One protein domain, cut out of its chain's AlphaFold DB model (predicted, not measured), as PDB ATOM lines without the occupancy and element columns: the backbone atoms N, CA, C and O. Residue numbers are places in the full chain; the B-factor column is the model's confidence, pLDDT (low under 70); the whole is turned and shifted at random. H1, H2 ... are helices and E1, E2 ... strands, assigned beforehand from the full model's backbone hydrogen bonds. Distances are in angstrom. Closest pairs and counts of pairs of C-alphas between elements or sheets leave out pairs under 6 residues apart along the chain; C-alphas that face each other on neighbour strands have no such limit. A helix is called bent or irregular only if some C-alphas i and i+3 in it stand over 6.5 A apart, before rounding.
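What this domain is: This is residues 41 to 247 of the 417 residues of an uncharacterized protein of Galerina marginata (strain CBS 339.88) (UniProt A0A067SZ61). Short helices of mixed directions pack round a middle helix, H3: H6 lies on one side of it, H9 of the helical hairpin H8 and H9 lies close on the opposite side, and H7 crosses near its beginning. The long helix H5 runs from this body toward one end of the longest axis, the stretch from residue 126 to 158 folds back from there, and the small strand hairpin E1 and E2 reaches away from the body at one side. The printed part has 207 residues, with nine named helices and two named strands in the order H1 H2 H3 H4 H5 E1 E2 H6 H7 H8 H9. The class is mostly helix, and the one sheet, E1 - E2, is antiparallel. The whole is compact, with a radius of gyration of the C-alphas of 17.3 A and spans of 59 by 41 by 33 A.

Where its parts are: Find C-alpha 159 at (-44.055, 70.209, 82.320); there strand E1 begins, residues 159 to 163, and strand E2 follows with residues 166 to 170, each 12.4 A long. Next in the chain come H6, residues 172 to 179, and H7, residues 182 to 195, 19.0 A long. H8 is residues 210 to 219, 14.7 A, and H9 is residues 229 to 240, 16.3 A, ending at C-alpha 240 at (-27.605, 93.219, 95.198). Go back to C-alpha 52 at (-38.711, 87.478, 101.181) for H1, residues 52 to 60; then come H2, residues 63 to 66, H3, residues 71 to 79, and H4, residues 85 to 92. H5, residues 105 to 125, is the longest helix at 30.7 A, with a kink of 34 degrees near residue 112. H4, H6 and H7 are irregular: C-alphas 86 and 89 are 7.5 A apart, C-alphas 175 and 178 only just too far at 6.8 A, and C-alphas 191 and 194 are 9.2 A apart.

How they stand to each other: Look first at the hairpin E1 and E2, antiparallel at 147 degrees, where N 161 and O 168 are 2.8 A apart and N 159 and O 170 are 3.1 A apart, both within hydrogen-bond range. A tight link leads to H6, which touches H5 at a shallow tilt of 21 degrees, opposite ways; the closest C-alphas are those of Ile 109 and Gln 173, 6.8 A, and H5 touches H6 with residues 105 to 109 alone. H6 also touches the hub, H3, at a steep tilt of 44 degrees, closest at the C-alphas of Ser 73 and Tyr 179, 4.9 A. H7 touches H3 with residues 184 to 188 alone, closest at the C-alphas of Ile 72 and Trp 188, 6.4 A. H2 and H3 touch only at the corner, with the C-alphas of Arg 65 and Gly 71 closest at 6.0 A. H3 and H9 are close but not clearly touching, closest at the C-alphas of Met 79 and Leu 234, 7.1 A. H8 and H9 form a helical hairpin at a steep tilt of 42 degrees, with the C-alphas of Trp 210 and Ala 235 closest at 6.1 A. H1 touches H4 at a shallow tilt of 18 degrees, the same way, closest at the C-alphas of Ile 52 and Tyr 85, 5.6 A. In H1, H3, H8 and H9 every O i to N i+4 pair is within hydrogen-bond range; the counts are 2 of 4 in H4, 15 of 17 in H5, 2 of 4 in H6 and 8 of 10 in H7, and H2 is too short for such a pair.

The domain as a whole: The two C-alphas farthest apart are those of Glu 128 and Gly 205, at 58.8 A. The printed part has no cut. The long links are H4 to H5, H5 to E1 with 33 residues, and H7 to H8. The mean pLDDT of the printed part is 91.8; look for values under 70 at residues 148 to 150 and residue 166.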
ATOM      1  N   PRO A  41     -46.573  88.636  99.867       88.88
ATOM      2  CA  PRO A  41     -46.306  90.033 100.219       88.88
ATOM      3  C   PRO A  41     -45.246  90.676  99.311       88.88
ATOM      4  O   PRO A  41     -45.281  91.888  99.084       88.88
ATOM      5  N   ASP A  42     -44.371  89.882  98.685       91.38
ATOM      6  CA  ASP A  42     -43.397  90.390  97.713       91.38
ATOM      7  C   ASP A  42     -44.093  91.026  96.503       91.38
ATOM      8  O   ASP A  42     -43.515  91.838  95.775       91.38
ATOM      9  N   HIS A  43     -45.367  90.702  96.263       89.50
ATOM     10  CA  HIS A  43     -46.108  91.264  95.142       89.50
ATOM     11  C   HIS A  43     -46.500  92.724  95.348       89.50
ATOM     12  O   HIS A  43     -46.756  93.397  94.351       89.50
ATOM     13  N   THR A  44     -46.535  93.211  96.585       91.19
ATOM     14  CA  THR A  44     -46.985  94.565  96.933       91.19
ATOM     15  C   THR A  44     -45.909  95.395  97.616       91.19
ATOM     16  O   THR A  44     -45.963  96.614  97.498       91.19
ATOM     17  N   ASN A  45     -44.906  94.780  98.244       93.06
ATOM     18  CA  ASN A  45     -43.791  95.507  98.847       93.06
ATOM     19  C   ASN A  45     -42.915  96.205  97.778       93.06
ATOM     20  O   ASN A  45     -42.408  95.521  96.884       93.06
ATOM     21  N   PRO A  46     -42.737  97.543  97.826       94.12
ATOM     22  CA  PRO A  46     -41.894  98.275  96.879       94.12
ATOM     23  C   PRO A  46     -40.400  98.259  97.246       94.12
ATOM     24  O   PRO A  46     -39.573  98.646  96.423       94.12
ATOM     25  N   ILE A  47     -40.026  97.819  98.452       94.44
ATOM     26  CA  ILE A  47     -38.633  97.815  98.912       94.44
ATOM     27  C   ILE A  47     -38.006  96.458  98.599       94.44
ATOM     28  O   ILE A  47     -38.077  95.515  99.391       94.44
ATOM     29  N   ARG A  48     -37.349  96.375  97.438       91.38
ATOM     30  CA  ARG A  48     -36.794  95.126  96.893       91.38
ATOM     31  C   ARG A  48     -35.885  94.363  97.868       91.38
ATOM     32  O   ARG A  48     -35.945  93.143  97.943       91.38
ATOM     33  N   HIS A  49     -35.046  95.074  98.613       89.38
ATOM     34  CA  HIS A  49     -34.079  94.463  99.531       89.38
ATOM     35  C   HIS A  49     -34.733  93.796 100.747       89.38
ATOM     36  O   HIS A  49     -34.110  92.963 101.389       89.38
ATOM     37  N   THR A  50     -35.993  94.132 101.038       90.12
ATOM     38  CA  THR A  50     -36.773  93.540 102.138       90.12
ATOM     39  C   THR A  50     -37.761  92.480 101.657       90.12
ATOM     40  O   THR A  50     -38.570  91.985 102.439       90.12
ATOM     41  N   LEU A  51     -37.733  92.145 100.363       92.69
ATOM     42  CA  LEU A  51     -38.524  91.038  99.843       92.69
ATOM     43  C   LEU A  51     -38.046  89.727 100.465       92.69
ATOM     44  O   LEU A  51     -36.854  89.529 100.731       92.69
ATOM     45  N   ILE A  52     -38.981  88.808 100.644       92.75
ATOM     46  CA  ILE A  52     -38.711  87.478 101.181       92.75
ATOM     47  C   ILE A  52     -37.800  86.720 100.216       92.75
ATOM     48  O   ILE A  52     -36.797  86.160 100.642       92.75
ATOM     49  N   SER A  53     -38.056  86.805  98.911       92.06
ATOM     50  CA  SER A  53     -37.158  86.274  97.871       92.06
ATOM     51  C   SER A  53     -35.715  86.790  97.962       92.06
ATOM     52  O   SER A  53     -34.779  86.003  97.819       92.06
ATOM     53  N   ALA A  54     -35.509  88.083  98.239       92.25
ATOM     54  CA  ALA A  54     -34.169  88.659  98.377       92.25
ATOM     55  C   ALA A  54     -33.462  88.162  99.650       92.25
ATOM     56  O   ALA A  54     -32.301  87.754  99.593       92.25
ATOM     57  N   THR A  55     -34.182  88.137 100.776       93.00
ATOM     58  CA  THR A  55     -33.685  87.618 102.064       93.00
ATOM     59  C   THR A  55     -33.300  86.141 101.961       93.00
ATOM     60  O   THR A  55     -32.211  85.742 102.379       93.00
ATOM     61  N   LEU A  56     -34.169  85.323 101.363       94.44
ATOM     62  CA  LEU A  56     -33.924  83.899 101.151       94.44
ATOM     63  C   LEU A  56     -32.709  83.671 100.250       94.44
ATOM     64  O   LEU A  56     -31.880  82.821 100.565       94.44
ATOM     65  N   LEU A  57     -32.556  84.452  99.176       94.56
ATOM     66  CA  LEU A  57     -31.395  84.335  98.298       94.56
ATOM     67  C   LEU A  57     -30.091  84.607  99.058       94.56
ATOM     68  O   LEU A  57     -29.167  83.801  98.992       94.56
ATOM     69  N   GLN A  58     -30.023  85.710  99.807       93.50
ATOM     70  CA  GLN A  58     -28.837  86.054 100.601       93.50
ATOM     71  C   GLN A  58     -28.506  84.982 101.650       93.50
ATOM     72  O   GLN A  58     -27.333  84.727 101.917       93.50
ATOM     73  N   THR A  59     -29.533  84.344 102.211       93.12
ATOM     74  CA  THR A  59     -29.400  83.326 103.261       93.12
ATOM     75  C   THR A  59     -28.932  81.984 102.700       93.12
ATOM     76  O   THR A  59     -27.972  81.398 103.197       93.12
ATOM     77  N   HIS A  60     -29.590  81.488 101.652       95.00
ATOM     78  CA  HIS A  60     -29.378  80.129 101.149       95.00
ATOM     79  C   HIS A  60     -28.354  80.048 100.013       95.00
ATOM     80  O   HIS A  60     -27.792  78.974  99.771       95.00
ATOM     81  N   LEU A  61     -28.087  81.167  99.337       95.12
ATOM     82  CA  LEU A  61     -27.186  81.249  98.194       95.12
ATOM     83  C   LEU A  61     -26.371  82.564  98.210       95.12
ATOM     84  O   LEU A  61     -26.488  83.393  97.305       95.12
ATOM     85  N   PRO A  62     -25.537  82.780  99.250       94.88
ATOM     86  CA  PRO A  62     -24.779  84.017  99.424       94.88
ATOM     87  C   PRO A  62     -23.786  84.266  98.282       94.88
ATOM     88  O   PRO A  62     -23.234  83.329  97.701       94.88
ATOM     89  N   GLY A  63     -23.481  85.545  98.030       96.50
ATOM     90  CA  GLY A  63     -22.651  85.990  96.902       96.50
ATOM     91  C   GLY A  63     -21.302  85.275  96.787       96.50
ATOM     92  O   GLY A  63     -20.947  84.843  95.696       96.50
ATOM     93  N   LYS A  64     -20.609  85.031  97.909       97.00
ATOM     94  CA  LYS A  64     -19.327  84.296  97.947       97.00
ATOM     95  C   LYS A  64     -19.374  82.880  97.359       97.00
ATOM     96  O   LYS A  64     -18.347  82.324  97.006       97.00
ATOM     97  N   ARG A  65     -20.554  82.248  97.323       96.44
ATOM     98  CA  ARG A  65     -20.733  80.933  96.688       96.44
ATOM     99  C   ARG A  65     -20.982  81.073  95.192       96.44
ATOM    100  O   ARG A  65     -20.586  80.208  94.417       96.44
ATOM    101  N   LEU A  66     -21.629  82.163  94.790       98.12
ATOM    102  CA  LEU A  66     -21.938  82.455  93.394       98.12
ATOM    103  C   LEU A  66     -20.724  82.920  92.589       98.12
ATOM    104  O   LEU A  66     -20.723  82.773  91.371       98.12
ATOM    105  N   THR A  67     -19.686  83.425  93.247       98.50
ATOM    106  CA  THR A  67     -18.401  83.766  92.624       98.50
ATOM    107  C   THR A  67     -17.496  82.556  92.384       98.50
ATOM    108  O   THR A  67     -16.352  82.729  91.999       98.50
ATOM    109  N   SER A  68     -17.989  81.331  92.564       98.38
ATOM    110  CA  SER A  68     -17.259  80.111  92.206       98.38
ATOM    111  C   SER A  68     -17.727  79.541  90.864       98.38
ATOM    112  O   SER A  68     -18.751  79.957  90.309       98.38
ATOM    113  N   ARG A  69     -17.018  78.519  90.369       98.38
ATOM    114  CA  ARG A  69     -17.323  77.828  89.104       98.38
ATOM    115  C   ARG A  69     -18.788  77.394  88.964       98.38
ATOM    116  O   ARG A  69     -19.407  77.646  87.935       98.38
ATOM    117  N   ASN A  70     -19.359  76.777  90.000       98.50
ATOM    118  CA  ASN A  70     -20.735  76.263  89.952       98.50
ATOM    119  C   ASN A  70     -21.777  77.333  90.321       98.50
ATOM    120  O   ASN A  70     -22.977  77.046  90.360       98.50
ATOM    121  N   GLY A  71     -21.348  78.568  90.597       98.31
ATOM    122  CA  GLY A  71     -22.219  79.658  91.014       98.31
ATOM    123  C   GLY A  71     -23.360  79.924  90.035       98.31
ATOM    124  O   GLY A  71     -24.520  79.967  90.452       98.31
ATOM    125  N   ILE A  72     -23.057  80.007  88.734       97.94
ATOM    126  CA  ILE A  72     -24.074  80.237  87.698       97.94
ATOM    127  C   ILE A  72     -25.129  79.127  87.662       97.94
ATOM    128  O   ILE A  72     -26.323  79.415  87.640       97.94
ATOM    129  N   SER A  73     -24.719  77.860  87.732       98.12
ATOM    130  CA  SER A  73     -25.636  76.720  87.681       98.12
ATOM    131  C   SER A  73     -26.602  76.747  88.864       98.12
ATOM    132  O   SER A  73     -27.805  76.550  88.700       98.12
ATOM    133  N   ASN A  74     -26.093  77.087  90.052       98.12
ATOM    134  CA  ASN A  74     -26.901  77.194  91.261       98.12
ATOM    135  C   ASN A  74     -27.899  78.359  91.208       98.12
ATOM    136  O   ASN A  74     -29.070  78.168  91.541       98.12
ATOM    137  N   ILE A  75     -27.482  79.554  90.770       97.31
ATOM    138  CA  ILE A  75     -28.408  80.695  90.680       97.31
ATOM    139  C   ILE A  75     -29.433  80.513  89.555       97.31
ATOM    140  O   ILE A  75     -30.582  80.930  89.702       97.31
ATOM    141  N   LEU A  76     -29.075  79.842  88.458       95.69
ATOM    142  CA  LEU A  76     -30.030  79.477  87.413       95.69
ATOM    143  C   LEU A  76     -31.053  78.457  87.925       95.69
ATOM    144  O   LEU A  76     -32.242  78.654  87.696       95.69
ATOM    145  N   SER A  77     -30.644  77.436  88.686       95.50
ATOM    146  CA  SER A  77     -31.577  76.506  89.349       95.50
ATOM    147  C   SER A  77     -32.481  77.209  90.377       95.50
ATOM    148  O   SER A  77     -33.678  76.921  90.441       95.50
ATOM    149  N   TRP A  78     -31.950  78.180  91.132       95.12
ATOM    150  CA  TRP A  78     -32.726  79.026  92.052       95.12
ATOM    151  C   TRP A  78     -33.807  79.824  91.313       95.12
ATOM    152  O   TRP A  78     -34.993  79.763  91.643       95.12
ATOM    153  N   MET A  79     -33.406  80.564  90.277       92.81
ATOM    154  CA  MET A  79     -34.318  81.378  89.469       92.81
ATOM    155  C   MET A  79     -35.312  80.507  88.691       92.81
ATOM    156  O   MET A  79     -36.489  80.853  88.589       92.81
ATOM    157  N   GLY A  80     -34.843  79.360  88.199       88.25
ATOM    158  CA  GLY A  80     -35.587  78.354  87.445       88.25
ATOM    159  C   GLY A  80     -36.568  77.535  88.270       88.25
ATOM    160  O   GLY A  80     -37.223  76.665  87.715       88.25
ATOM    161  N   THR A  81     -36.677  77.799  89.570       89.06
ATOM    162  CA  THR A  81     -37.727  77.258  90.447       89.06
ATOM    163  C   THR A  81     -38.461  78.360  91.211       89.06
ATOM    164  O   THR A  81     -39.345  78.090  92.018       89.06
ATOM    165  N   GLY A  82     -38.131  79.629  90.948       90.12
ATOM    166  CA  GLY A  82     -38.831  80.774  91.518       90.12
ATOM    167  C   GLY A  82     -38.768  80.841  93.043       90.12
ATOM    168  O   GLY A  82     -39.757  81.192  93.672       90.12
ATOM    169  N   GLN A  83     -37.633  80.497  93.652       92.50
ATOM    170  CA  GLN A  83     -37.507  80.483  95.111       92.50
ATOM    171  C   GLN A  83     -37.903  81.837  95.747       92.50
ATOM    172  O   GLN A  83     -37.426  82.903  95.340       92.50
ATOM    173  N   GLY A  84     -38.800  81.802  96.736       91.81
ATOM    174  CA  GLY A  84     -39.449  82.982  97.308       91.81
ATOM    175  C   GLY A  84     -40.418  82.644  98.445       91.81
ATOM    176  O   GLY A  84     -40.298  81.606  99.086       91.81
ATOM    177  N   TYR A  85     -41.406  83.512  98.695       90.62
ATOM    178  CA  TYR A  85     -42.323  83.385  99.841       90.62
ATOM    179  C   TYR A  85     -42.925  81.984 100.015       90.62
ATOM    180  O   TYR A  85     -42.911  81.441 101.120       90.62
ATOM    181  N   ARG A  86     -43.427  81.372  98.934       90.56
ATOM    182  CA  ARG A  86     -44.072  80.051  99.007       90.56
ATOM    183  C   ARG A  86     -43.095  78.905  99.251       90.56
ATOM    184  O   ARG A  86     -43.521  77.871  99.751       90.56
ATOM    185  N   THR A  87     -41.819  79.085  98.925       93.56
ATOM    186  CA  THR A  87     -40.786  78.054  99.080       93.56
ATOM    187  C   THR A  87     -39.933  78.247 100.332       93.56
ATOM    188  O   THR A  87     -38.996  77.487 100.549       93.56
ATOM    189  N   THR A  88     -40.280  79.204 101.201       93.81
ATOM    190  CA  THR A  88     -39.605  79.439 102.491       93.81
ATOM    191  C   THR A  88     -39.415  78.138 103.275       93.81
ATOM    192  O   THR A  88     -38.290  77.755 103.572       93.81
ATOM    193  N   THR A  89     -40.497  77.383 103.500       94.19
ATOM    194  CA  THR A  89     -40.446  76.110 104.237       94.19
ATOM    195  C   THR A  89     -39.609  75.044 103.528       94.19
ATOM    196  O   THR A  89     -38.959  74.241 104.191       94.19
ATOM    197  N   PHE A  90     -39.597  75.023 102.190       95.19
ATOM    198  CA  PHE A  90     -38.715  74.133 101.434       95.19
ATOM    199  C   PHE A  90     -37.253  74.460 101.728       95.19
ATOM    200  O   PHE A  90     -36.513  73.575 102.144       95.19
ATOM    201  N   LEU A  91     -36.866  75.726 101.597       94.88
ATOM    202  CA  LEU A  91     -35.492  76.172 101.813       94.88
ATOM    203  C   LEU A  91     -35.027  75.979 103.261       94.88
ATOM    204  O   LEU A  91     -33.900  75.543 103.487       94.88
ATOM    205  N   GLU A  92     -35.900  76.239 104.234       92.44
ATOM    206  CA  GLU A  92     -35.646  75.994 105.661       92.44
ATOM    207  C   GLU A  92     -35.516  74.501 105.992       92.44
ATOM    208  O   GLU A  92     -34.822  74.137 106.938       92.44
ATOM    209  N   SER A  93     -36.154  73.622 105.212       91.94
ATOM    210  CA  SER A  93     -36.065  72.170 105.408       91.94
ATOM    211  C   SER A  93     -34.776  71.543 104.865       91.94
ATOM    212  O   SER A  93     -34.528  70.359 105.100       91.94
ATOM    213  N   ILE A  94     -33.950  72.304 104.141       90.50
ATOM    214  CA  ILE A  94     -32.692  71.808 103.579       90.50
ATOM    215  C   ILE A  94     -31.646  71.701 104.698       90.50
ATOM    216  O   ILE A  94     -30.979  72.669 105.050       90.50
ATOM    217  N   MET A  95     -31.472  70.492 105.230       79.56
ATOM    218  CA  MET A  95     -30.620  70.210 106.399       79.56
ATOM    219  C   MET A  95     -29.124  70.011 106.088       79.56
ATOM    220  O   MET A  95     -28.386  69.522 106.943       79.56
ATOM    221  N   ARG A  96     -28.648  70.342 104.881       85.88
ATOM    222  CA  ARG A  96     -27.234  70.135 104.512       85.88
ATOM    223  C   ARG A  96     -26.359  71.358 104.831       85.88
ATOM    224  O   ARG A  96     -26.849  72.484 104.703       85.88
ATOM    225  N   PRO A  97     -25.067  71.174 105.175       84.50
ATOM    226  CA  PRO A  97     -24.141  72.282 105.457       84.50
ATOM    227  C   PRO A  97     -24.074  73.325 104.328       84.50
ATOM    228  O   PRO A  97     -23.901  74.528 104.551       84.50
ATOM    229  N   GLU A  98     -24.252  72.875 103.091       86.75
ATOM    230  CA  GLU A  98     -24.191  73.691 101.888       86.75
ATOM    231  C   GLU A  98     -25.510  74.420 101.577       86.75
ATOM    232  O   GLU A  98     -25.550  75.217 100.644       86.75
ATOM    233  N   GLY A  99     -26.596  74.254 102.339       90.31
ATOM    234  CA  GLY A  99     -27.863  74.962 102.079       90.31
ATOM    235  C   GLY A  99     -28.392  74.718 100.656       90.31
ATOM    236  O   GLY A  99     -28.427  73.585 100.219       90.31
ATOM    237  N   PHE A 100     -28.760  75.728  99.863       94.88
ATOM    238  CA  PHE A 100     -29.211  75.512  98.467       94.88
ATOM    239  C   PHE A 100     -28.044  75.381  97.452       94.88
ATOM    240  O   PHE A 100     -28.243  75.454  96.251       94.88
ATOM    241  N   TYR A 101     -26.801  75.162  97.887       96.81
ATOM    242  CA  TYR A 101     -25.646  75.095  96.981       96.81
ATOM    243  C   TYR A 101     -25.156  73.666  96.660       96.81
ATOM    244  O   TYR A 101     -24.894  72.889  97.572       96.81
ATOM    245  N   SER A 102     -24.984  73.337  95.379       97.12
ATOM    246  CA  SER A 102     -24.514  72.035  94.878       97.12
ATOM    247  C   SER A 102     -23.282  72.164  93.978       97.12
ATOM    248  O   SER A 102     -23.061  73.205  93.357       97.12
ATOM    249  N   SER A 103     -22.516  71.077  93.851       96.88
ATOM    250  CA  SER A 103     -21.383  70.989  92.912       96.88
ATOM    251  C   SER A 103     -21.671  70.131  91.684       96.88
ATOM    252  O   SER A 103     -20.925  70.198  90.712       96.88
ATOM    253  N   THR A 104     -22.760  69.363  91.699       97.31
ATOM    254  CA  THR A 104     -23.199  68.551  90.565       97.31
ATOM    255  C   THR A 104     -24.697  68.712  90.313       97.31
ATOM    256  O   THR A 104     -25.467  69.084  91.204       97.31
ATOM    257  N   LEU A 105     -25.119  68.388  89.087       97.44
ATOM    258  CA  LEU A 105     -26.534  68.329  88.721       97.44
ATOM    259  C   LEU A 105     -27.298  67.306  89.574       97.44
ATOM    260  O   LEU A 105     -28.423  67.582  89.978       97.44
ATOM    261  N   ALA A 106     -26.688  66.149  89.854       96.94
ATOM    262  CA  ALA A 106     -27.295  65.108  90.681       96.94
ATOM    263  C   ALA A 106     -27.588  65.639  92.090       96.94
ATOM    264  O   ALA A 106     -28.740  65.628  92.512       96.94
ATOM    265  N   ASP A 107     -26.593  66.252  92.740       95.94
ATOM    266  CA  ASP A 107     -26.778  66.843  94.070       95.94
ATOM    267  C   ASP A 107     -27.838  67.946  94.063       95.94
ATOM    268  O   ASP A 107     -28.531  68.146  95.053       95.94
ATOM    269  N   MET A 108     -27.939  68.728  92.981       96.44
ATOM    270  CA  MET A 108     -28.975  69.754  92.835       96.44
ATOM    271  C   MET A 108     -30.372  69.138  92.725       96.44
ATOM    272  O   MET A 108     -31.289  69.630  93.374       96.44
ATOM    273  N   ILE A 109     -30.544  68.064  91.953       95.38
ATOM    274  CA  ILE A 109     -31.819  67.339  91.843       95.38
ATOM    275  C   ILE A 109     -32.209  66.722  93.191       95.38
ATOM    276  O   ILE A 109     -33.369  66.830  93.593       95.38
ATOM    277  N   ASP A 110     -31.246  66.152  93.915       94.44
ATOM    278  CA  ASP A 110     -31.484  65.479  95.194       94.44
ATOM    279  C   ASP A 110     -32.082  66.414  96.258       94.44
ATOM    280  O   ASP A 110     -32.938  65.982  97.033       94.44
ATOM    281  N   ILE A 111     -31.739  67.714  96.249       93.88
ATOM    282  CA  ILE A 111     -32.373  68.722  97.130       93.88
ATOM    283  C   ILE A 111     -33.896  68.698  96.971       93.88
ATOM    284  O   ILE A 111     -34.639  68.757  97.952       93.88
ATOM    285  N   PHE A 112     -34.370  68.637  95.727       94.19
ATOM    286  CA  PHE A 112     -35.792  68.664  95.412       94.19
ATOM    287  C   PHE A 112     -36.435  67.297  95.627       94.19
ATOM    288  O   PHE A 112     -37.571  67.232  96.102       94.19
ATOM    289  N   GLN A 113     -35.720  66.216  95.306       91.69
ATOM    290  CA  GLN A 113     -36.260  64.859  95.351       91.69
ATOM    291  C   GLN A 113     -36.695  64.457  96.763       91.69
ATOM    292  O   GLN A 113     -37.785  63.914  96.925       91.69
ATOM    293  N   VAL A 114     -35.926  64.823  97.795       89.50
ATOM    294  CA  VAL A 114     -36.280  64.544  99.201       89.50
ATOM    295  C   VAL A 114     -37.666  65.094  99.559       89.50
ATOM    296  O   VAL A 114     -38.478  64.419 100.198       89.50
ATOM    297  N   VAL A 115     -37.968  66.324  99.135       92.19
ATOM    298  CA  VAL A 115     -39.265  66.954  99.415       92.19
ATOM    299  C   VAL A 115     -40.349  66.449  98.466       92.19
ATOM    300  O   VAL A 115     -41.495  66.284  98.888       92.19
ATOM    301  N   ALA A 116     -40.001  66.124  97.221       90.50
ATOM    302  CA  ALA A 116     -40.917  65.494  96.278       90.50
ATOM    303  C   ALA A 116     -41.413  64.129  96.787       90.50
ATOM    304  O   ALA A 116     -42.621  63.890  96.774       90.50
ATOM    305  N   ASP A 117     -40.524  63.281  97.308       91.62
ATOM    306  CA  ASP A 117     -40.863  61.964  97.863       91.62
ATOM    307  C   ASP A 117     -41.761  62.091  99.095       91.62
ATOM    308  O   ASP A 117     -42.777  61.401  99.216       91.62
ATOM    309  N   ARG A 118     -41.445  63.040  99.982       93.25
ATOM    310  CA  ARG A 118     -42.295  63.365 101.133       93.25
ATOM    311  C   ARG A 118     -43.691  63.806 100.693       93.25
ATOM    312  O   ARG A 118     -44.687  63.306 101.215       93.25
ATOM    313  N   ASN A 119     -43.777  64.739  99.747       94.00
ATOM    314  CA  ASN A 119     -45.053  65.233  99.233       94.00
ATOM    315  C   ASN A 119     -45.857  64.118  98.548       94.00
ATOM    316  O   ASN A 119     -47.079  64.058  98.703       94.00
ATOM    317  N   ALA A 120     -45.186  63.216  97.826       91.50
ATOM    318  CA  ALA A 120     -45.805  62.049  97.207       91.50
ATOM    319  C   ALA A 120     -46.373  61.086  98.261       91.50
ATOM    320  O   ALA A 120     -47.509  60.636  98.117       91.50
ATOM    321  N   ALA A 121     -45.641  60.833  99.352       94.50
ATOM    322  CA  ALA A 121     -46.112  60.001 100.457       94.50
ATOM    323  C   ALA A 121     -47.354  60.591 101.151       94.50
ATOM    324  O   ALA A 121     -48.298  59.856 101.432       94.50
ATOM    325  N   ILE A 122     -47.392  61.911 101.373       94.31
ATOM    326  CA  ILE A 122     -48.577  62.602 101.920       94.31
ATOM    327  C   ILE A 122     -49.753  62.495 100.943       94.31
ATOM    328  O   ILE A 122     -50.863  62.142 101.333       94.31
ATOM    329  N   SER A 123     -49.508  62.749  99.659       92.69
ATOM    330  CA  SER A 123     -50.546  62.681  98.625       92.69
ATOM    331  C   SER A 123     -51.142  61.275  98.503       92.69
ATOM    332  O   SER A 123     -52.352  61.131  98.354       92.69
ATOM    333  N   ALA A 124     -50.319  60.230  98.632       93.81
ATOM    334  CA  ALA A 124     -50.760  58.836  98.590       93.81
ATOM    335  C   ALA A 124     -51.685  58.451  99.761       93.81
ATOM    336  O   ALA A 124     -52.497  57.541  99.615       93.81
ATOM    337  N   GLN A 125     -51.604  59.148 100.901       95.31
ATOM    338  CA  GLN A 125     -52.523  58.960 102.035       95.31
ATOM    339  C   GLN A 125     -53.896  59.613 101.797       95.31
ATOM    340  O   GLN A 125     -54.856  59.311 102.505       95.31
ATOM    341  N   HIS A 126     -54.004  60.485 100.790       93.56
ATOM    342  CA  HIS A 126     -55.211  61.244 100.468       93.56
ATOM    343  C   HIS A 126     -55.528  61.199  98.957       93.56
ATOM    344  O   HIS A 126     -55.623  62.256  98.325       93.56
ATOM    345  N   PRO A 127     -55.727  60.006  98.360       89.94
ATOM    346  CA  PRO A 127     -55.876  59.848  96.907       89.94
ATOM    347  C   PRO A 127     -57.101  60.575  96.333       89.94
ATOM    348  O   PRO A 127     -57.088  60.990  95.179       89.94
ATOM    349  N   GLU A 128     -58.135  60.777  97.153       93.31
ATOM    350  CA  GLU A 128     -59.377  61.457  96.768       93.31
ATOM    351  C   GLU A 128     -59.278  62.991  96.841       93.31
ATOM    352  O   GLU A 128     -60.216  63.699  96.463       93.31
ATOM    353  N   HIS A 129     -58.181  63.545  97.376       88.81
ATOM    354  CA  HIS A 129     -58.074  64.990  97.549       88.81
ATOM    355  C   HIS A 129     -57.842  65.668  96.188       88.81
ATOM    356  O   HIS A 129     -56.818  65.434  95.544       88.81
ATOM    357  N   PRO A 130     -58.728  66.581  95.748       86.00
ATOM    358  CA  PRO A 130     -58.706  67.111  94.382       86.00
ATOM    359  C   PRO A 130     -57.494  68.006  94.091       86.00
ATOM    360  O   PRO A 130     -57.225  68.343  92.939       86.00
ATOM    361  N   ARG A 131     -56.793  68.453  95.138       86.88
ATOM    362  CA  ARG A 131     -55.628  69.341  95.054       86.88
ATOM    363  C   ARG A 131     -54.552  68.872  96.031       86.88
ATOM    364  O   ARG A 131     -54.514  69.377  97.152       86.88
ATOM    365  N   PRO A 132     -53.729  67.874  95.675       84.25
ATOM    366  CA  PRO A 132     -52.718  67.327  96.579       84.25
ATOM    367  C   PRO A 132     -51.774  68.391  97.160       84.25
ATOM    368  O   PRO A 132     -51.390  68.305  98.317       84.25
ATOM    369  N   GLN A 133     -51.488  69.455  96.405       84.25
ATOM    370  CA  GLN A 133     -50.673  70.591  96.845       84.25
ATOM    371  C   GLN A 133     -51.256  71.401  98.016       84.25
ATOM    372  O   GLN A 133     -50.523  72.153  98.649       84.25
ATOM    373  N   ASP A 134     -52.556  71.271  98.295       87.62
ATOM    374  CA  ASP A 134     -53.227  71.975  99.393       87.62
ATOM    375  C   ASP A 134     -53.348  71.109 100.660       87.62
ATOM    376  O   ASP A 134     -53.936  71.546 101.653       87.62
ATOM    377  N   LEU A 135     -52.836  69.872 100.633       90.81
ATOM    378  CA  LEU A 135     -52.866  68.980 101.787       90.81
ATOM    379  C   LEU A 135     -51.963  69.512 102.913       90.81
ATOM    380  O   LEU A 135     -50.846  69.967 102.647       90.81
ATOM    381  N   PRO A 136     -52.393  69.416 104.187       91.56
ATOM    382  CA  PRO A 136     -51.548  69.772 105.318       91.56
ATOM    383  C   PRO A 136     -50.209  69.024 105.287       91.56
ATOM    384  O   PRO A 136     -50.163  67.807 105.131       91.56
ATOM    385  N   GLY A 137     -49.111  69.760 105.461       91.44
ATOM    386  CA  GLY A 137     -47.759  69.198 105.499       91.44
ATOM    387  C   GLY A 137     -47.077  69.028 104.139       91.44
ATOM    388  O   GLY A 137     -45.882  68.720 104.134       91.44
ATOM    389  N   VAL A 138     -47.778  69.257 103.020       93.31
ATOM    390  CA  VAL A 138     -47.146  69.376 101.697       93.31
ATOM    391  C   VAL A 138     -46.345  70.673 101.627       93.31
ATOM    392  O   VAL A 138     -46.807  71.735 102.044       93.31
ATOM    393  N   ILE A 139     -45.123  70.582 101.107       94.12
ATOM    394  CA  ILE A 139     -44.176  71.696 101.023       94.12
ATOM    395  C   ILE A 139     -44.049  72.140  99.561       94.12
ATOM    396  O   ILE A 139     -43.720  71.329  98.696       94.12
ATOM    397  N   SER A 140     -44.273  73.426  99.272       92.50
ATOM    398  CA  SER A 140     -44.059  73.978  97.926       92.50
ATOM    399  C   SER A 140     -42.565  74.056  97.621       92.50
ATOM    400  O   SER A 140     -41.823  74.714  98.348       92.50
ATOM    401  N   VAL A 141     -42.131  73.409  96.540       92.56
ATOM    402  CA  VAL A 141     -40.720  73.384  96.110       92.56
ATOM    403  C   VAL A 141     -40.394  74.440  95.047       92.56
ATOM    404  O   VAL A 141     -39.225  74.720  94.792       92.56
ATOM    405  N   ASP A 142     -41.416  75.050  94.446       91.38
ATOM    406  CA  ASP A 142     -41.303  76.156  93.500       91.38
ATOM    407  C   ASP A 142     -42.371  77.246  93.727       91.38
ATOM    408  O   ASP A 142     -43.390  77.031  94.394       91.38
ATOM    409  N   ASP A 143     -42.124  78.442  93.182       89.88
ATOM    410  CA  ASP A 143     -43.110  79.526  93.071       89.88
ATOM    411  C   ASP A 143     -43.036  80.182  91.687       89.88
ATOM    412  O   ASP A 143     -42.342  81.172  91.456       89.88
ATOM    413  N   MET A 144     -43.822  79.660  90.743       84.25
ATOM    414  CA  MET A 144     -43.898  80.213  89.385       84.25
ATOM    415  C   MET A 144     -44.405  81.662  89.333       84.25
ATOM    416  O   MET A 144     -44.299  82.301  88.289       84.25
ATOM    417  N   LEU A 145     -45.011  82.182  90.406       83.00
ATOM    418  CA  LEU A 145     -45.625  83.509  90.424       83.00
ATOM    419  C   LEU A 145     -44.739  84.576  91.050       83.00
ATOM    420  O   LEU A 145     -45.141  85.740  91.034       83.00
ATOM    421  N   ILE A 146     -43.547  84.229  91.540       82.31
ATOM    422  CA  ILE A 146     -42.654  85.184  92.207       82.31
ATOM    423  C   ILE A 146     -42.306  86.388  91.304       82.31
ATOM    424  O   ILE A 146     -42.176  87.520  91.773       82.31
ATOM    425  N   TRP A 147     -42.293  86.192  89.979       75.19
ATOM    426  CA  TRP A 147     -42.065  87.251  88.983       75.19
ATOM    427  C   TRP A 147     -43.346  87.961  88.513       75.19
ATOM    428  O   TRP A 147     -43.287  88.941  87.775       75.19
ATOM    429  N   GLY A 148     -44.521  87.534  88.977       64.69
ATOM    430  CA  GLY A 148     -45.828  88.098  88.627       64.69
ATOM    431  C   GLY A 148     -46.540  87.438  87.446       64.69
ATOM    432  O   GLY A 148     -47.678  87.810  87.171       64.69
ATOM    433  N   GLN A 149     -45.918  86.469  86.773       63.44
ATOM    434  CA  GLN A 149     -46.552  85.648  85.737       63.44
ATOM    435  C   GLN A 149     -46.022  84.212  85.810       63.44
ATOM    436  O   GLN A 149     -44.809  84.049  85.951       63.44
ATOM    437  N   PRO A 150     -46.888  83.187  85.684       68.56
ATOM    438  CA  PRO A 150     -46.436  81.807  85.668       68.56
ATOM    439  C   PRO A 150     -45.574  81.536  84.434       68.56
ATOM    440  O   PRO A 150     -46.041  81.674  83.304       68.56
ATOM    441  N   ASN A 151     -44.335  81.101  84.653       77.00
ATOM    442  CA  ASN A 151     -43.484  80.546  83.609       77.00
ATOM    443  C   ASN A 151     -43.229  79.068  83.911       77.00
ATOM    444  O   ASN A 151     -42.460  78.728  84.805       77.00
ATOM    445  N   HIS A 152     -43.881  78.192  83.152       76.12
ATOM    446  CA  HIS A 152     -43.826  76.750  83.376       76.12
ATOM    447  C   HIS A 152     -42.422  76.166  83.117       76.12
ATOM    448  O   HIS A 152     -42.035  75.193  83.768       76.12
ATOM    449  N   TYR A 153     -41.609  76.793  82.257       78.88
ATOM    450  CA  TYR A 153     -40.205  76.402  82.075       78.88
ATOM    451  C   TYR A 153     -39.357  76.625  83.337       78.88
ATOM    452  O   TYR A 153     -38.315  75.994  83.473       78.88
ATOM    453  N   LEU A 154     -39.821  77.466  84.270       80.94
ATOM    454  CA  LEU A 154     -39.184  77.750  85.562       80.94
ATOM    455  C   LEU A 154     -39.907  77.062  86.738       80.94
ATOM    456  O   LEU A 154     -39.837  77.517  87.878       80.94
ATOM    457  N   SER A 155     -40.678  76.012  86.459       85.31
ATOM    458  CA  SER A 155     -41.308  75.188  87.490       85.31
ATOM    459  C   SER A 155     -40.441  73.980  87.819       85.31
ATOM    460  O   SER A 155     -39.883  73.361  86.908       85.31
ATOM    461  N   ALA A 156     -40.412  73.580  89.089       85.12
ATOM    462  CA  ALA A 156     -39.839  72.301  89.504       85.12
ATOM    463  C   ALA A 156     -40.744  71.114  89.120       85.12
ATOM    464  O   ALA A 156     -40.274  69.983  88.988       85.12
ATOM    465  N   ALA A 157     -42.042  71.356  88.907       82.19
ATOM    466  CA  ALA A 157     -42.972  70.324  88.478       82.19
ATOM    467  C   ALA A 157     -42.685  69.888  87.031       82.19
ATOM    468  O   ALA A 157     -42.314  70.718  86.192       82.19
ATOM    469  N   PRO A 158     -42.898  68.608  86.679       79.00
ATOM    470  CA  PRO A 158     -42.739  68.178  85.303       79.00
ATOM    471  C   PRO A 158     -43.716  68.894  84.369       79.00
ATOM    472  O   PRO A 158     -44.926  68.886  84.607       79.00
ATOM    473  N   THR A 159     -43.217  69.475  83.281       80.44
ATOM    474  CA  THR A 159     -44.055  70.209  82.320       80.44
ATOM    475  C   THR A 159     -44.221  69.447  81.031       80.44
ATOM    476  O   THR A 159     -43.268  68.863  80.533       80.44
ATOM    477  N   LYS A 160     -45.433  69.473  80.481       78.69
ATOM    478  CA  LYS A 160     -45.724  68.937  79.155       78.69
ATOM    479  C   LYS A 160     -45.691  70.082  78.155       78.69
ATOM    480  O   LYS A 160     -46.442  71.037  78.331       78.69
ATOM    481  N   ASP A 161     -44.862  69.965  77.133       76.75
ATOM    482  CA  ASP A 161     -44.840  70.887  76.003       76.75
ATOM    483  C   ASP A 161     -45.146  70.129  74.712       76.75
ATOM    484  O   ASP A 161     -44.863  68.934  74.602       76.75
ATOM    485  N   ARG A 162     -45.745  70.807  73.740       74.06
ATOM    486  CA  ARG A 162     -46.090  70.209  72.451       74.06
ATOM    487  C   ARG A 162     -45.056  70.629  71.410       74.06
ATOM    488  O   ARG A 162     -45.072  71.756  70.932       74.06
ATOM    489  N   MET A 163     -44.188  69.699  71.018       75.00
ATOM    490  CA  MET A 163     -43.228  69.880  69.929       75.00
ATOM    491  C   MET A 163     -43.760  69.174  68.676       75.00
ATOM    492  O   MET A 163     -43.632  67.960  68.516       75.00
ATOM    493  N   GLY A 164     -44.430  69.941  67.809       82.19
ATOM    494  CA  GLY A 164     -45.162  69.401  66.659       82.19
ATOM    495  C   GLY A 164     -46.364  68.563  67.110       82.19
ATOM    496  O   GLY A 164     -47.255  69.060  67.797       82.19
ATOM    497  N   ASP A 165     -46.376  67.279  66.759       79.69
ATOM    498  CA  ASP A 165     -47.418  66.335  67.191       79.69
ATOM    499  C   ASP A 165     -47.050  65.536  68.446       79.69
ATOM    500  O   ASP A 165     -47.862  64.757  68.945       79.69
ATOM    501  N   THR A 166     -45.857  65.754  69.004       67.50
ATOM    502  CA  THR A 166     -45.389  65.034  70.194       67.50
ATOM    503  C   THR A 166     -45.538  65.891  71.445       67.50
ATOM    504  O   THR A 166     -45.160  67.061  71.460       67.50
ATOM    505  N   VAL A 167     -46.064  65.298  72.519       75.56
ATOM    506  CA  VAL A 167     -46.054  65.906  73.854       75.56
ATOM    507  C   VAL A 167     -44.806  65.432  74.593       75.56
ATOM    508  O   VAL A 167     -44.717  64.267  74.975       75.56
ATOM    509  N   VAL A 168     -43.852  66.333  74.802       75.81
ATOM    510  CA  VAL A 168     -42.617  66.078  75.550       75.81
ATOM    511  C   VAL A 168     -42.841  66.471  77.006       75.81
ATOM    512  O   VAL A 168     -43.354  67.552  77.288       75.81
ATOM    513  N   LYS A 169     -42.491  65.587  77.945       77.44
ATOM    514  CA  LYS A 169     -42.548  65.873  79.382       77.44
ATOM    515  C   LYS A 169     -41.142  66.191  79.875       77.44
ATOM    516  O   LYS A 169     -40.332  65.283  79.942       77.44
ATOM    517  N   PHE A 170     -40.900  67.434  80.275       81.94
ATOM    518  CA  PHE A 170     -39.636  67.865  80.861       81.94
ATOM    519  C   PHE A 170     -39.618  67.596  82.366       81.94
ATOM    520  O   PHE A 170     -40.377  68.203  83.129       81.94
ATOM    521  N   THR A 171     -38.755  66.683  82.781       88.94
ATOM    522  CA  THR A 171     -38.341  66.403  84.159       88.94
ATOM    523  C   THR A 171     -37.468  67.528  84.721       88.94
ATOM    524  O   THR A 171     -36.970  68.378  83.984       88.94
ATOM    525  N   LEU A 172     -37.245  67.528  86.041       89.38
ATOM    526  CA  LEU A 172     -36.315  68.472  86.670       89.38
ATOM    527  C   LEU A 172     -34.895  68.322  86.105       89.38
ATOM    528  O   LEU A 172     -34.226  69.317  85.852       89.38
ATOM    529  N   GLN A 173     -34.479  67.081  85.832       92.75
ATOM    530  CA  GLN A 173     -33.199  66.796  85.197       92.75
ATOM    531  C   GLN A 173     -33.092  67.462  83.825       92.75
ATOM    532  O   GLN A 173     -32.120  68.167  83.578       92.75
ATOM    533  N   GLU A 174     -34.085  67.301  82.950       90.56
ATOM    534  CA  GLU A 174     -34.068  67.922  81.616       90.56
ATOM    535  C   GLU A 174     -34.102  69.454  81.686       90.56
ATOM    536  O   GLU A 174     -33.478  70.116  80.861       90.56
ATOM    537  N   LYS A 175     -34.780  70.029  82.687       90.25
ATOM    538  CA  LYS A 175     -34.823  71.484  82.899       90.25
ATOM    539  C   LYS A 175     -33.505  72.051  83.410       90.25
ATOM    540  O   LYS A 175     -33.107  73.128  82.980       90.25
ATOM    541  N   PHE A 176     -32.846  71.350  84.330       93.75
ATOM    542  CA  PHE A 176     -31.603  71.813  84.942       93.75
ATOM    543  C   PHE A 176     -30.369  71.455  84.126       93.75
ATOM    544  O   PHE A 176     -29.420  72.223  84.162       93.75
ATOM    545  N   SER A 177     -30.359  70.360  83.363       95.25
ATOM    546  CA  SER A 177     -29.178  69.945  82.583       95.25
ATOM    547  C   SER A 177     -28.539  71.086  81.775       95.25
ATOM    548  O   SER A 177     -27.321  71.236  81.861       95.25
ATOM    549  N   PRO A 178     -29.304  71.966  81.090       94.56
ATOM    550  CA  PRO A 178     -28.734  73.108  80.376       94.56
ATOM    551  C   PRO A 178     -27.996  74.125  81.257       94.56
ATOM    552  O   PRO A 178     -27.198  74.893  80.742       94.56
ATOM    553  N   TYR A 179     -28.261  74.178  82.564       95.56
ATOM    554  CA  TYR A 179     -27.613  75.114  83.493       95.56
ATOM    555  C   TYR A 179     -26.273  74.575  84.006       95.56
ATOM    556  O   TYR A 179     -25.470  75.335  84.544       95.56
ATOM    557  N   TRP A 180     -26.058  73.263  83.884       97.56
ATOM    558  CA  TRP A 180     -24.957  72.510  84.486       97.56
ATOM    559  C   TRP A 180     -23.946  72.003  83.450       97.56
ATOM    560  O   TRP A 180     -23.162  71.108  83.752       97.56
ATOM    561  N   THR A 181     -23.969  72.542  82.228       97.75
ATOM    562  CA  THR A 181     -22.997  72.158  81.203       97.75
ATOM    563  C   THR A 181     -21.645  72.828  81.443       97.75
ATOM    564  O   THR A 181     -21.553  73.906  82.040       97.75
ATOM    565  N   GLU A 182     -20.589  72.186  80.947       98.12
ATOM    566  CA  GLU A 182     -19.218  72.686  81.042       98.12
ATOM    567  C   GLU A 182     -19.060  74.042  80.346       98.12
ATOM    568  O   GLU A 182     -18.331  74.912  80.825       98.12
ATOM    569  N   GLU A 183     -19.787  74.258  79.248       98.06
ATOM    570  CA  GLU A 183     -19.777  75.509  78.492       98.06
ATOM    571  C   GLU A 183     -20.332  76.669  79.325       98.06
ATOM    572  O   GLU A 183     -19.709  77.728  79.385       98.06
ATOM    573  N   ILE A 184     -21.461  76.468  80.019       97.62
ATOM    574  CA  ILE A 184     -22.066  77.500  80.875       97.62
ATOM    575  C   ILE A 184     -21.154  77.839  82.055       97.62
ATOM    576  O   ILE A 184     -20.954  79.016  82.369       97.62
ATOM    577  N   GLN A 185     -20.591  76.824  82.712       98.44
ATOM    578  CA  GLN A 185     -19.708  77.026  83.861       98.44
ATOM    579  C   GLN A 185     -18.395  77.698  83.460       98.44
ATOM    580  O   GLN A 185     -17.936  78.604  84.154       98.44
ATOM    581  N   SER A 186     -17.814  77.308  82.327       98.50
ATOM    582  CA  SER A 186     -16.592  77.933  81.809       98.50
ATOM    583  C   SER A 186     -16.837  79.385  81.408       98.50
ATOM    584  O   SER A 186     -16.093  80.265  81.830       98.50
ATOM    585  N   ALA A 187     -17.944  79.670  80.713       98.44
ATOM    586  CA  ALA A 187     -18.318  81.039  80.370       98.44
ATOM    587  C   ALA A 187     -18.540  81.912  81.621       98.44
ATOM    588  O   ALA A 187     -18.254  83.109  81.603       98.44
ATOM    589  N   TRP A 188     -19.030  81.330  82.718       98.56
ATOM    590  CA  TRP A 188     -19.167  82.032  83.994       98.56
ATOM    591  C   TRP A 188     -17.830  82.319  84.672       98.56
ATOM    592  O   TRP A 188     -17.622  83.432  85.156       98.56
ATOM    593  N   VAL A 189     -16.912  81.352  84.673       98.75
ATOM    594  CA  VAL A 189     -15.537  81.554  85.152       98.75
ATOM    595  C   VAL A 189     -14.870  82.699  84.381       98.75
ATOM    596  O   VAL A 189     -14.327  83.617  84.998       98.75
ATOM    597  N   ASP A 190     -15.002  82.712  83.053       98.50
ATOM    598  CA  ASP A 190     -14.473  83.781  82.199       98.50
ATOM    599  C   ASP A 190     -15.147  85.137  82.474       98.50
ATOM    600  O   ASP A 190     -14.497  86.190  82.473       98.50
ATOM    601  N   PHE A 191     -16.459  85.132  82.731       98.50
ATOM    602  CA  PHE A 191     -17.211  86.336  83.079       98.50
ATOM    603  C   PHE A 191     -16.710  86.958  84.389       98.50
ATOM    604  O   PHE A 191     -16.488  88.177  84.437       98.50
ATOM    605  N   LEU A 192     -16.519  86.128  85.422       98.50
ATOM    606  CA  LEU A 192     -16.039  86.529  86.746       98.50
ATOM    607  C   LEU A 192     -14.598  87.047  86.717       98.50
ATOM    608  O   LEU A 192     -14.287  88.012  87.419       98.50
ATOM    609  N   GLY A 193     -13.727  86.428  85.915       98.19
ATOM    610  CA  GLY A 193     -12.314  86.792  85.830       98.19
ATOM    611  C   GLY A 193     -11.638  86.775  87.203       98.19
ATOM    612  O   GLY A 193     -11.674  85.776  87.915       98.19
ATOM    613  N   GLU A 194     -11.050  87.904  87.603       98.12
ATOM    614  CA  GLU A 194     -10.338  88.054  88.883       98.12
ATOM    615  C   GLU A 194     -11.238  87.923  90.127       98.12
ATOM    616  O   GLU A 194     -10.729  87.725  91.229       98.12
ATOM    617  N   MET A 195     -12.567  88.009  89.977       98.44
ATOM    618  CA  MET A 195     -13.509  87.806  91.085       98.44
ATOM    619  C   MET A 195     -13.722  86.319  91.423       98.44
ATOM    620  O   MET A 195     -14.354  86.015  92.435       98.44
ATOM    621  N   LEU A 196     -13.229  85.385  90.600       98.56
ATOM    622  CA  LEU A 196     -13.394  83.952  90.850       98.56
ATOM    623  C   LEU A 196     -12.896  83.572  92.257       98.56
ATOM    624  O   LEU A 196     -11.778  83.904  92.649       98.56
ATOM    625  N   ASP A 197     -13.756  82.884  93.006       98.25
ATOM    626  CA  ASP A 197     -13.557  82.423  94.383       98.25
ATOM    627  C   ASP A 197     -13.267  83.541  95.411       98.25
ATOM    628  O   ASP A 197     -12.823  83.274  96.530       98.25
ATOM    629  N   GLN A 198     -13.569  84.800  95.072       98.25
ATOM    630  CA  GLN A 198     -13.494  85.949  95.982       98.25
ATOM    631  C   GLN A 198     -14.852  86.243  96.630       98.25
ATOM    632  O   GLN A 198     -15.909  85.987  96.050       98.25
ATOM    633  N   ASP A 199     -14.854  86.849  97.820       98.19
ATOM    634  CA  ASP A 199     -16.089  87.375  98.413       98.19
ATOM    635  C   ASP A 199     -16.465  88.713  97.741       98.19
ATOM    636  O   ASP A 199     -15.746  89.706  97.920       98.19
ATOM    637  N   PRO A 200     -17.597  88.795  97.011       98.12
ATOM    638  CA  PRO A 200     -17.981  90.001  96.278       98.12
ATOM    639  C   PRO A 200     -18.219  91.222  97.179       98.12
ATOM    640  O   PRO A 200     -18.156  92.354  96.686       98.12
ATOM    641  N   LEU A 201     -18.464  91.028  98.482       97.19
ATOM    642  CA  LEU A 201     -18.623  92.122  99.447       97.19
ATOM    643  C   LEU A 201     -17.296  92.799  99.806       97.19
ATOM    644  O   LEU A 201     -17.299  93.974 100.167       97.19
ATOM    645  N   THR A 202     -16.176  92.076  99.712       97.94
ATOM    646  CA  THR A 202     -14.835  92.587 100.061       97.94
ATOM    647  C   THR A 202     -13.937  92.796  98.844       97.94
ATOM    648  O   THR A 202     -12.933  93.500  98.934       97.94
ATOM    649  N   TYR A 203     -14.315  92.241  97.694       98.19
ATOM    650  CA  TYR A 203     -13.603  92.414  96.436       98.19
ATOM    651  C   TYR A 203     -13.556  93.891  96.005       98.19
ATOM    652  O   TYR A 203     -14.585  94.564  95.891       98.19
ATOM    653  N   SER A 204     -12.353  94.398  95.733       97.50
ATOM    654  CA  SER A 204     -12.107  95.792  95.334       97.50
ATOM    655  C   SER A 204     -11.707  95.959  93.866       97.50
ATOM    656  O   SER A 204     -11.470  97.085  93.433       97.50
ATOM    657  N   GLY A 205     -11.584  94.861  93.114       97.69
ATOM    658  CA  GLY A 205     -11.239  94.900  91.695       97.69
ATOM    659  C   GLY A 205     -12.407  95.352  90.804       97.69
ATOM    660  O   GLY A 205     -13.513  95.623  91.293       97.69
ATOM    661  N   PRO A 206     -12.184  95.437  89.482       97.12
ATOM    662  CA  PRO A 206     -13.224  95.819  88.536       97.12
ATOM    663  C   PRO A 206     -14.350  94.780  88.512       97.12
ATOM    664  O   PRO A 206     -14.100  93.572  88.545       97.12
ATOM    665  N   ARG A 207     -15.595  95.258  88.436       97.81
ATOM    666  CA  ARG A 207     -16.792  94.427  88.269       97.81
ATOM    667  C   ARG A 207     -17.318  94.555  86.844       97.81
ATOM    668  O   ARG A 207     -17.085  95.549  86.159       97.81
ATOM    669  N   ARG A 208     -18.032  93.528  86.385       98.19
ATOM    670  CA  ARG A 208     -18.811  93.614  85.144       98.19
ATOM    671  C   ARG A 208     -20.052  94.469  85.385       98.19
ATOM    672  O   ARG A 208     -20.576  94.504  86.500       98.19
ATOM    673  N   SER A 209     -20.545  95.128  84.341       98.31
ATOM    674  CA  SER A 209     -21.752  95.945  84.455       98.31
ATOM    675  C   SER A 209     -23.016  95.088  84.544       98.31
ATOM    676  O   SER A 209     -23.049  93.933  84.107       98.31
ATOM    677  N   TRP A 210     -24.095  95.679  85.052       98.25
ATOM    678  CA  TRP A 210     -25.426  95.071  85.027       98.25
ATOM    679  C   TRP A 210     -25.871  94.670  83.609       98.25
ATOM    680  O   TRP A 210     -26.458  93.610  83.407       98.25
ATOM    681  N   THR A 211     -25.552  95.476  82.597       97.44
ATOM    682  CA  THR A 211     -25.897  95.165  81.203       97.44
ATOM    683  C   THR A 211     -25.082  93.979  80.683       97.44
ATOM    684  O   THR A 211     -25.634  93.119  80.001       97.44
ATOM    685  N   ASN A 212     -23.812  93.836  81.094       97.94
ATOM    686  CA  ASN A 212     -22.992  92.688  80.694       97.94
ATOM    687  C   ASN A 212     -23.572  91.350  81.163       97.94
ATOM    688  O   ASN A 212     -23.469  90.375  80.422       97.94
ATOM    689  N   ILE A 213     -24.183  91.272  82.353       97.19
ATOM    690  CA  ILE A 213     -24.829  90.020  82.773       97.19
ATOM    691  C   ILE A 213     -26.102  89.742  81.964       97.19
ATOM    692  O   ILE A 213     -26.362  88.590  81.620       97.19
ATOM    693  N   ILE A 214     -26.887  90.764  81.614       95.94
ATOM    694  CA  ILE A 214     -28.054  90.574  80.742       95.94
ATOM    695  C   ILE A 214     -27.611  90.007  79.389       95.94
ATOM    696  O   ILE A 214     -28.162  88.995  78.954       95.94
ATOM    697  N   ASP A 215     -26.587  90.598  78.774       96.12
ATOM    698  CA  ASP A 215     -26.034  90.133  77.499       96.12
ATOM    699  C   ASP A 215     -25.483  88.706  77.618       96.12
ATOM    700  O   ASP A 215     -25.774  87.855  76.774       96.12
ATOM    701  N   PHE A 216     -24.750  88.414  78.699       96.75
ATOM    702  CA  PHE A 216     -24.246  87.076  79.002       96.75
ATOM    703  C   PHE A 216     -25.380  86.043  79.014       96.75
ATOM    704  O   PHE A 216     -25.289  85.035  78.314       96.75
ATOM    705  N   LEU A 217     -26.469  86.302  79.747       94.62
ATOM    706  CA  LEU A 217     -27.612  85.387  79.866       94.62
ATOM    707  C   LEU A 217     -28.331  85.174  78.527       94.62
ATOM    708  O   LEU A 217     -28.736  84.054  78.211       94.62
ATOM    709  N   GLN A 218     -28.466  86.230  77.723       93.69
ATOM    710  CA  GLN A 218     -29.058  86.144  76.387       93.69
ATOM    711  C   GLN A 218     -28.207  85.282  75.447       93.69
ATOM    712  O   GLN A 218     -28.748  84.457  74.704       93.69
ATOM    713  N   GLN A 219     -26.881  85.423  75.507       95.00
ATOM    714  CA  GLN A 219     -25.940  84.654  74.688       95.00
ATOM    715  C   GLN A 219     -25.939  83.162  75.025       95.00
ATOM    716  O   GLN A 219     -25.771  82.348  74.116       95.00
ATOM    717  N   GLN A 220     -26.208  82.796  76.284       93.19
ATOM    718  CA  GLN A 220     -26.303  81.389  76.688       93.19
ATOM    719  C   GLN A 220     -27.507  80.663  76.067       93.19
ATOM    720  O   GLN A 220     -27.549  79.436  76.067       93.19
ATOM    721  N   LYS A 221     -28.503  81.398  75.539       90.81
ATOM    722  CA  LYS A 221     -29.716  80.839  74.904       90.81
ATOM    723  C   LYS A 221     -30.462  79.830  75.788       90.81
ATOM    724  O   LYS A 221     -31.135  78.928  75.291       90.81
ATOM    725  N   ILE A 222     -30.379  80.005  77.105       88.88
ATOM    726  CA  ILE A 222     -31.066  79.149  78.067       88.88
ATOM    727  C   ILE A 222     -32.564  79.477  78.039       88.88
ATOM    728  O   ILE A 222     -32.982  80.630  78.211       88.88
ATOM    729  N   VAL A 223     -33.388  78.449  77.829       86.81
ATOM    730  CA  VAL A 223     -34.850  78.580  77.797       86.81
ATOM    731  C   VAL A 223     -35.346  79.195  79.109       86.81
ATOM    732  O   VAL A 223     -34.957  78.780  80.197       86.81
ATOM    733  N   GLY A 224     -36.192  80.223  79.003       84.31
ATOM    734  CA  GLY A 224     -36.713  80.972  80.152       84.31
ATOM    735  C   GLY A 224     -35.811  82.104  80.669       84.31
ATOM    736  O   GLY A 224     -36.302  82.937  81.431       84.31
ATOM    737  N   PHE A 225     -34.553  82.189  80.212       88.19
ATOM    738  CA  PHE A 225     -33.583  83.230  80.593       88.19
ATOM    739  C   PHE A 225     -33.163  84.152  79.438       88.19
ATOM    740  O   PHE A 225     -32.531  85.174  79.676       88.19
ATOM    741  N   GLY A 226     -33.549  83.848  78.196       83.31
ATOM    742  CA  GLY A 226     -33.149  84.638  77.025       83.31
ATOM    743  C   GLY A 226     -33.838  86.002  76.859       83.31
ATOM    744  O   GLY A 226     -33.418  86.782  76.014       83.31
ATOM    745  N   SER A 227     -34.908  86.313  77.599       85.38
ATOM    746  CA  SER A 227     -35.571  87.630  77.535       85.38
ATOM    747  C   SER A 227     -36.527  87.874  78.711       85.38
ATOM    748  O   SER A 227     -36.837  86.965  79.483       85.38
ATOM    749  N   GLY A 228     -37.020  89.111  78.832       88.12
ATOM    750  CA  GLY A 228     -38.094  89.478  79.756       88.12
ATOM    751  C   GLY A 228     -37.652  89.621  81.214       88.12
ATOM    752  O   GLY A 228     -36.545  90.072  81.508       88.12
ATOM    753  N   LEU A 229     -38.555  89.276  82.141       89.62
ATOM    754  CA  LEU A 229     -38.362  89.504  83.576       89.62
ATOM    755  C   LEU A 229     -37.281  88.617  84.189       89.62
ATOM    756  O   LEU A 229     -36.531  89.103  85.023       89.62
ATOM    757  N   THR A 230     -37.172  87.347  83.808       90.19
ATOM    758  CA  THR A 230     -36.240  86.414  84.461       90.19
ATOM    759  C   THR A 230     -34.782  86.898  84.442       90.19
ATOM    760  O   THR A 230     -34.211  87.036  85.527       90.19
ATOM    761  N   PRO A 231     -34.167  87.226  83.280       92.44
ATOM    762  CA  PRO A 231     -32.794  87.733  83.261       92.44
ATOM    763  C   PRO A 231     -32.664  89.085  83.969       92.44
ATOM    764  O   PRO A 231     -31.684  89.312  84.673       92.44
ATOM    765  N   PHE A 232     -33.675  89.954  83.867       94.50
ATOM    766  CA  PHE A 232     -33.709  91.232  84.585       94.50
ATOM    767  C   PHE A 232     -33.673  91.045  86.108       94.50
ATOM    768  O   PHE A 232     -32.925  91.716  86.820       94.50
ATOM    769  N   GLN A 233     -34.476  90.121  86.637       93.69
ATOM    770  CA  GLN A 233     -34.520  89.822  88.066       93.69
ATOM    771  C   GLN A 233     -33.214  89.166  88.534       93.69
ATOM    772  O   GLN A 233     -32.708  89.542  89.590       93.69
ATOM    773  N   LEU A 234     -32.628  88.278  87.723       95.06
ATOM    774  CA  LEU A 234     -31.320  87.681  87.997       95.06
ATOM    775  C   LEU A 234     -30.210  88.742  88.051       95.06
ATOM    776  O   LEU A 234     -29.479  88.807  89.035       95.06
ATOM    777  N   ALA A 235     -30.121  89.629  87.062       96.88
ATOM    778  CA  ALA A 235     -29.121  90.697  87.048       96.88
ATOM    779  C   ALA A 235     -29.228  91.610  88.280       96.88
ATOM    780  O   ALA A 235     -28.228  91.952  88.908       96.88
ATOM    781  N   ASN A 236     -30.454  91.939  88.694       96.25
ATOM    782  CA  ASN A 236     -30.688  92.709  89.913       96.25
ATOM    783  C   ASN A 236     -30.281  91.956  91.190       96.25
ATOM    784  O   ASN A 236     -29.785  92.577  92.128       96.25
ATOM    785  N   HIS A 237     -30.474  90.637  91.244       96.00
ATOM    786  CA  HIS A 237     -29.980  89.813  92.348       96.00
ATOM    787  C   HIS A 237     -28.454  89.804  92.416       96.00
ATOM    788  O   HIS A 237     -27.897  90.011  93.491       96.00
ATOM    789  N   LEU A 238     -27.768  89.650  91.282       97.81
ATOM    790  CA  LEU A 238     -26.305  89.697  91.248       97.81
ATOM    791  C   LEU A 238     -25.760  91.085  91.614       97.81
ATOM    792  O   LEU A 238     -24.744  91.172  92.302       97.81
ATOM    793  N   ALA A 239     -26.453  92.164  91.233       97.50
ATOM    794  CA  ALA A 239     -26.110  93.521  91.659       97.50
ATOM    795  C   ALA A 239     -26.284  93.710  93.177       97.50
ATOM    796  O   ALA A 239     -25.415  94.275  93.844       97.50
ATOM    797  N   ALA A 240     -27.375  93.190  93.752       95.19
ATOM    798  CA  ALA A 240     -27.605  93.219  95.198       95.19
ATOM    799  C   ALA A 240     -26.540  92.416  95.970       95.19
ATOM    800  O   ALA A 240     -26.131  92.821  97.056       95.19
ATOM    801  N   LEU A 241     -26.049  91.320  95.385       96.69
ATOM    802  CA  LEU A 241     -24.955  90.499  95.917       96.69
ATOM    803  C   LEU A 241     -23.552  91.044  95.594       96.69
ATOM    804  O   LEU A 241     -22.569  90.392  95.931       96.69
ATOM    805  N   LYS A 242     -23.446  92.226  94.965       97.56
ATOM    806  CA  LYS A 242     -22.185  92.902  94.595       97.56
ATOM    807  C   LYS A 242     -21.287  92.125  93.622       97.56
ATOM    808  O   LYS A 242     -20.087  92.386  93.563       97.56
ATOM    809  N   ILE A 243     -21.856  91.207  92.842       98.56
ATOM    810  CA  ILE A 243     -21.137  90.433  91.811       98.56
ATOM    811  C   ILE A 243     -21.000  91.243  90.515       98.56
ATOM    812  O   ILE A 243     -19.994  91.162  89.819       98.56
ATOM    813  N   VAL A 244     -21.998  92.071  90.213       98.56
ATOM    814  CA  VAL A 244     -21.960  93.054  89.123       98.56
ATOM    815  C   VAL A 244     -22.230  94.447  89.675       98.56
ATOM    816  O   VAL A 244     -22.795  94.589  90.765       98.56
ATOM    817  N   ASP A 245     -21.845  95.473  88.925       98.31
ATOM    818  CA  ASP A 245     -22.228  96.843  89.250       98.31
ATOM    819  C   ASP A 245     -23.742  97.030  89.124       98.31
ATOM    820  O   ASP A 245     -24.408  96.382  88.314       98.31
ATOM    821  N   ALA A 246     -24.299  97.929  89.934       97.44
ATOM    822  CA  ALA A 246     -25.702  98.303  89.827       97.44
ATOM    823  C   ALA A 246     -25.968  99.041  88.497       97.44
ATOM    824  O   ALA A 246     -25.093  99.765  88.016       97.44
ATOM    825  N   PRO A 247     -27.168  98.902  87.905       98.19
ATOM    826  CA  PRO A 247     -27.505  99.599  86.673       98.19
ATOM    827  C   PRO A 247     -27.621 101.101  86.914       98.19
ATOM    828  O   PRO A 247     -28.068 101.547  87.977       98.19
TER     829      PRO A 247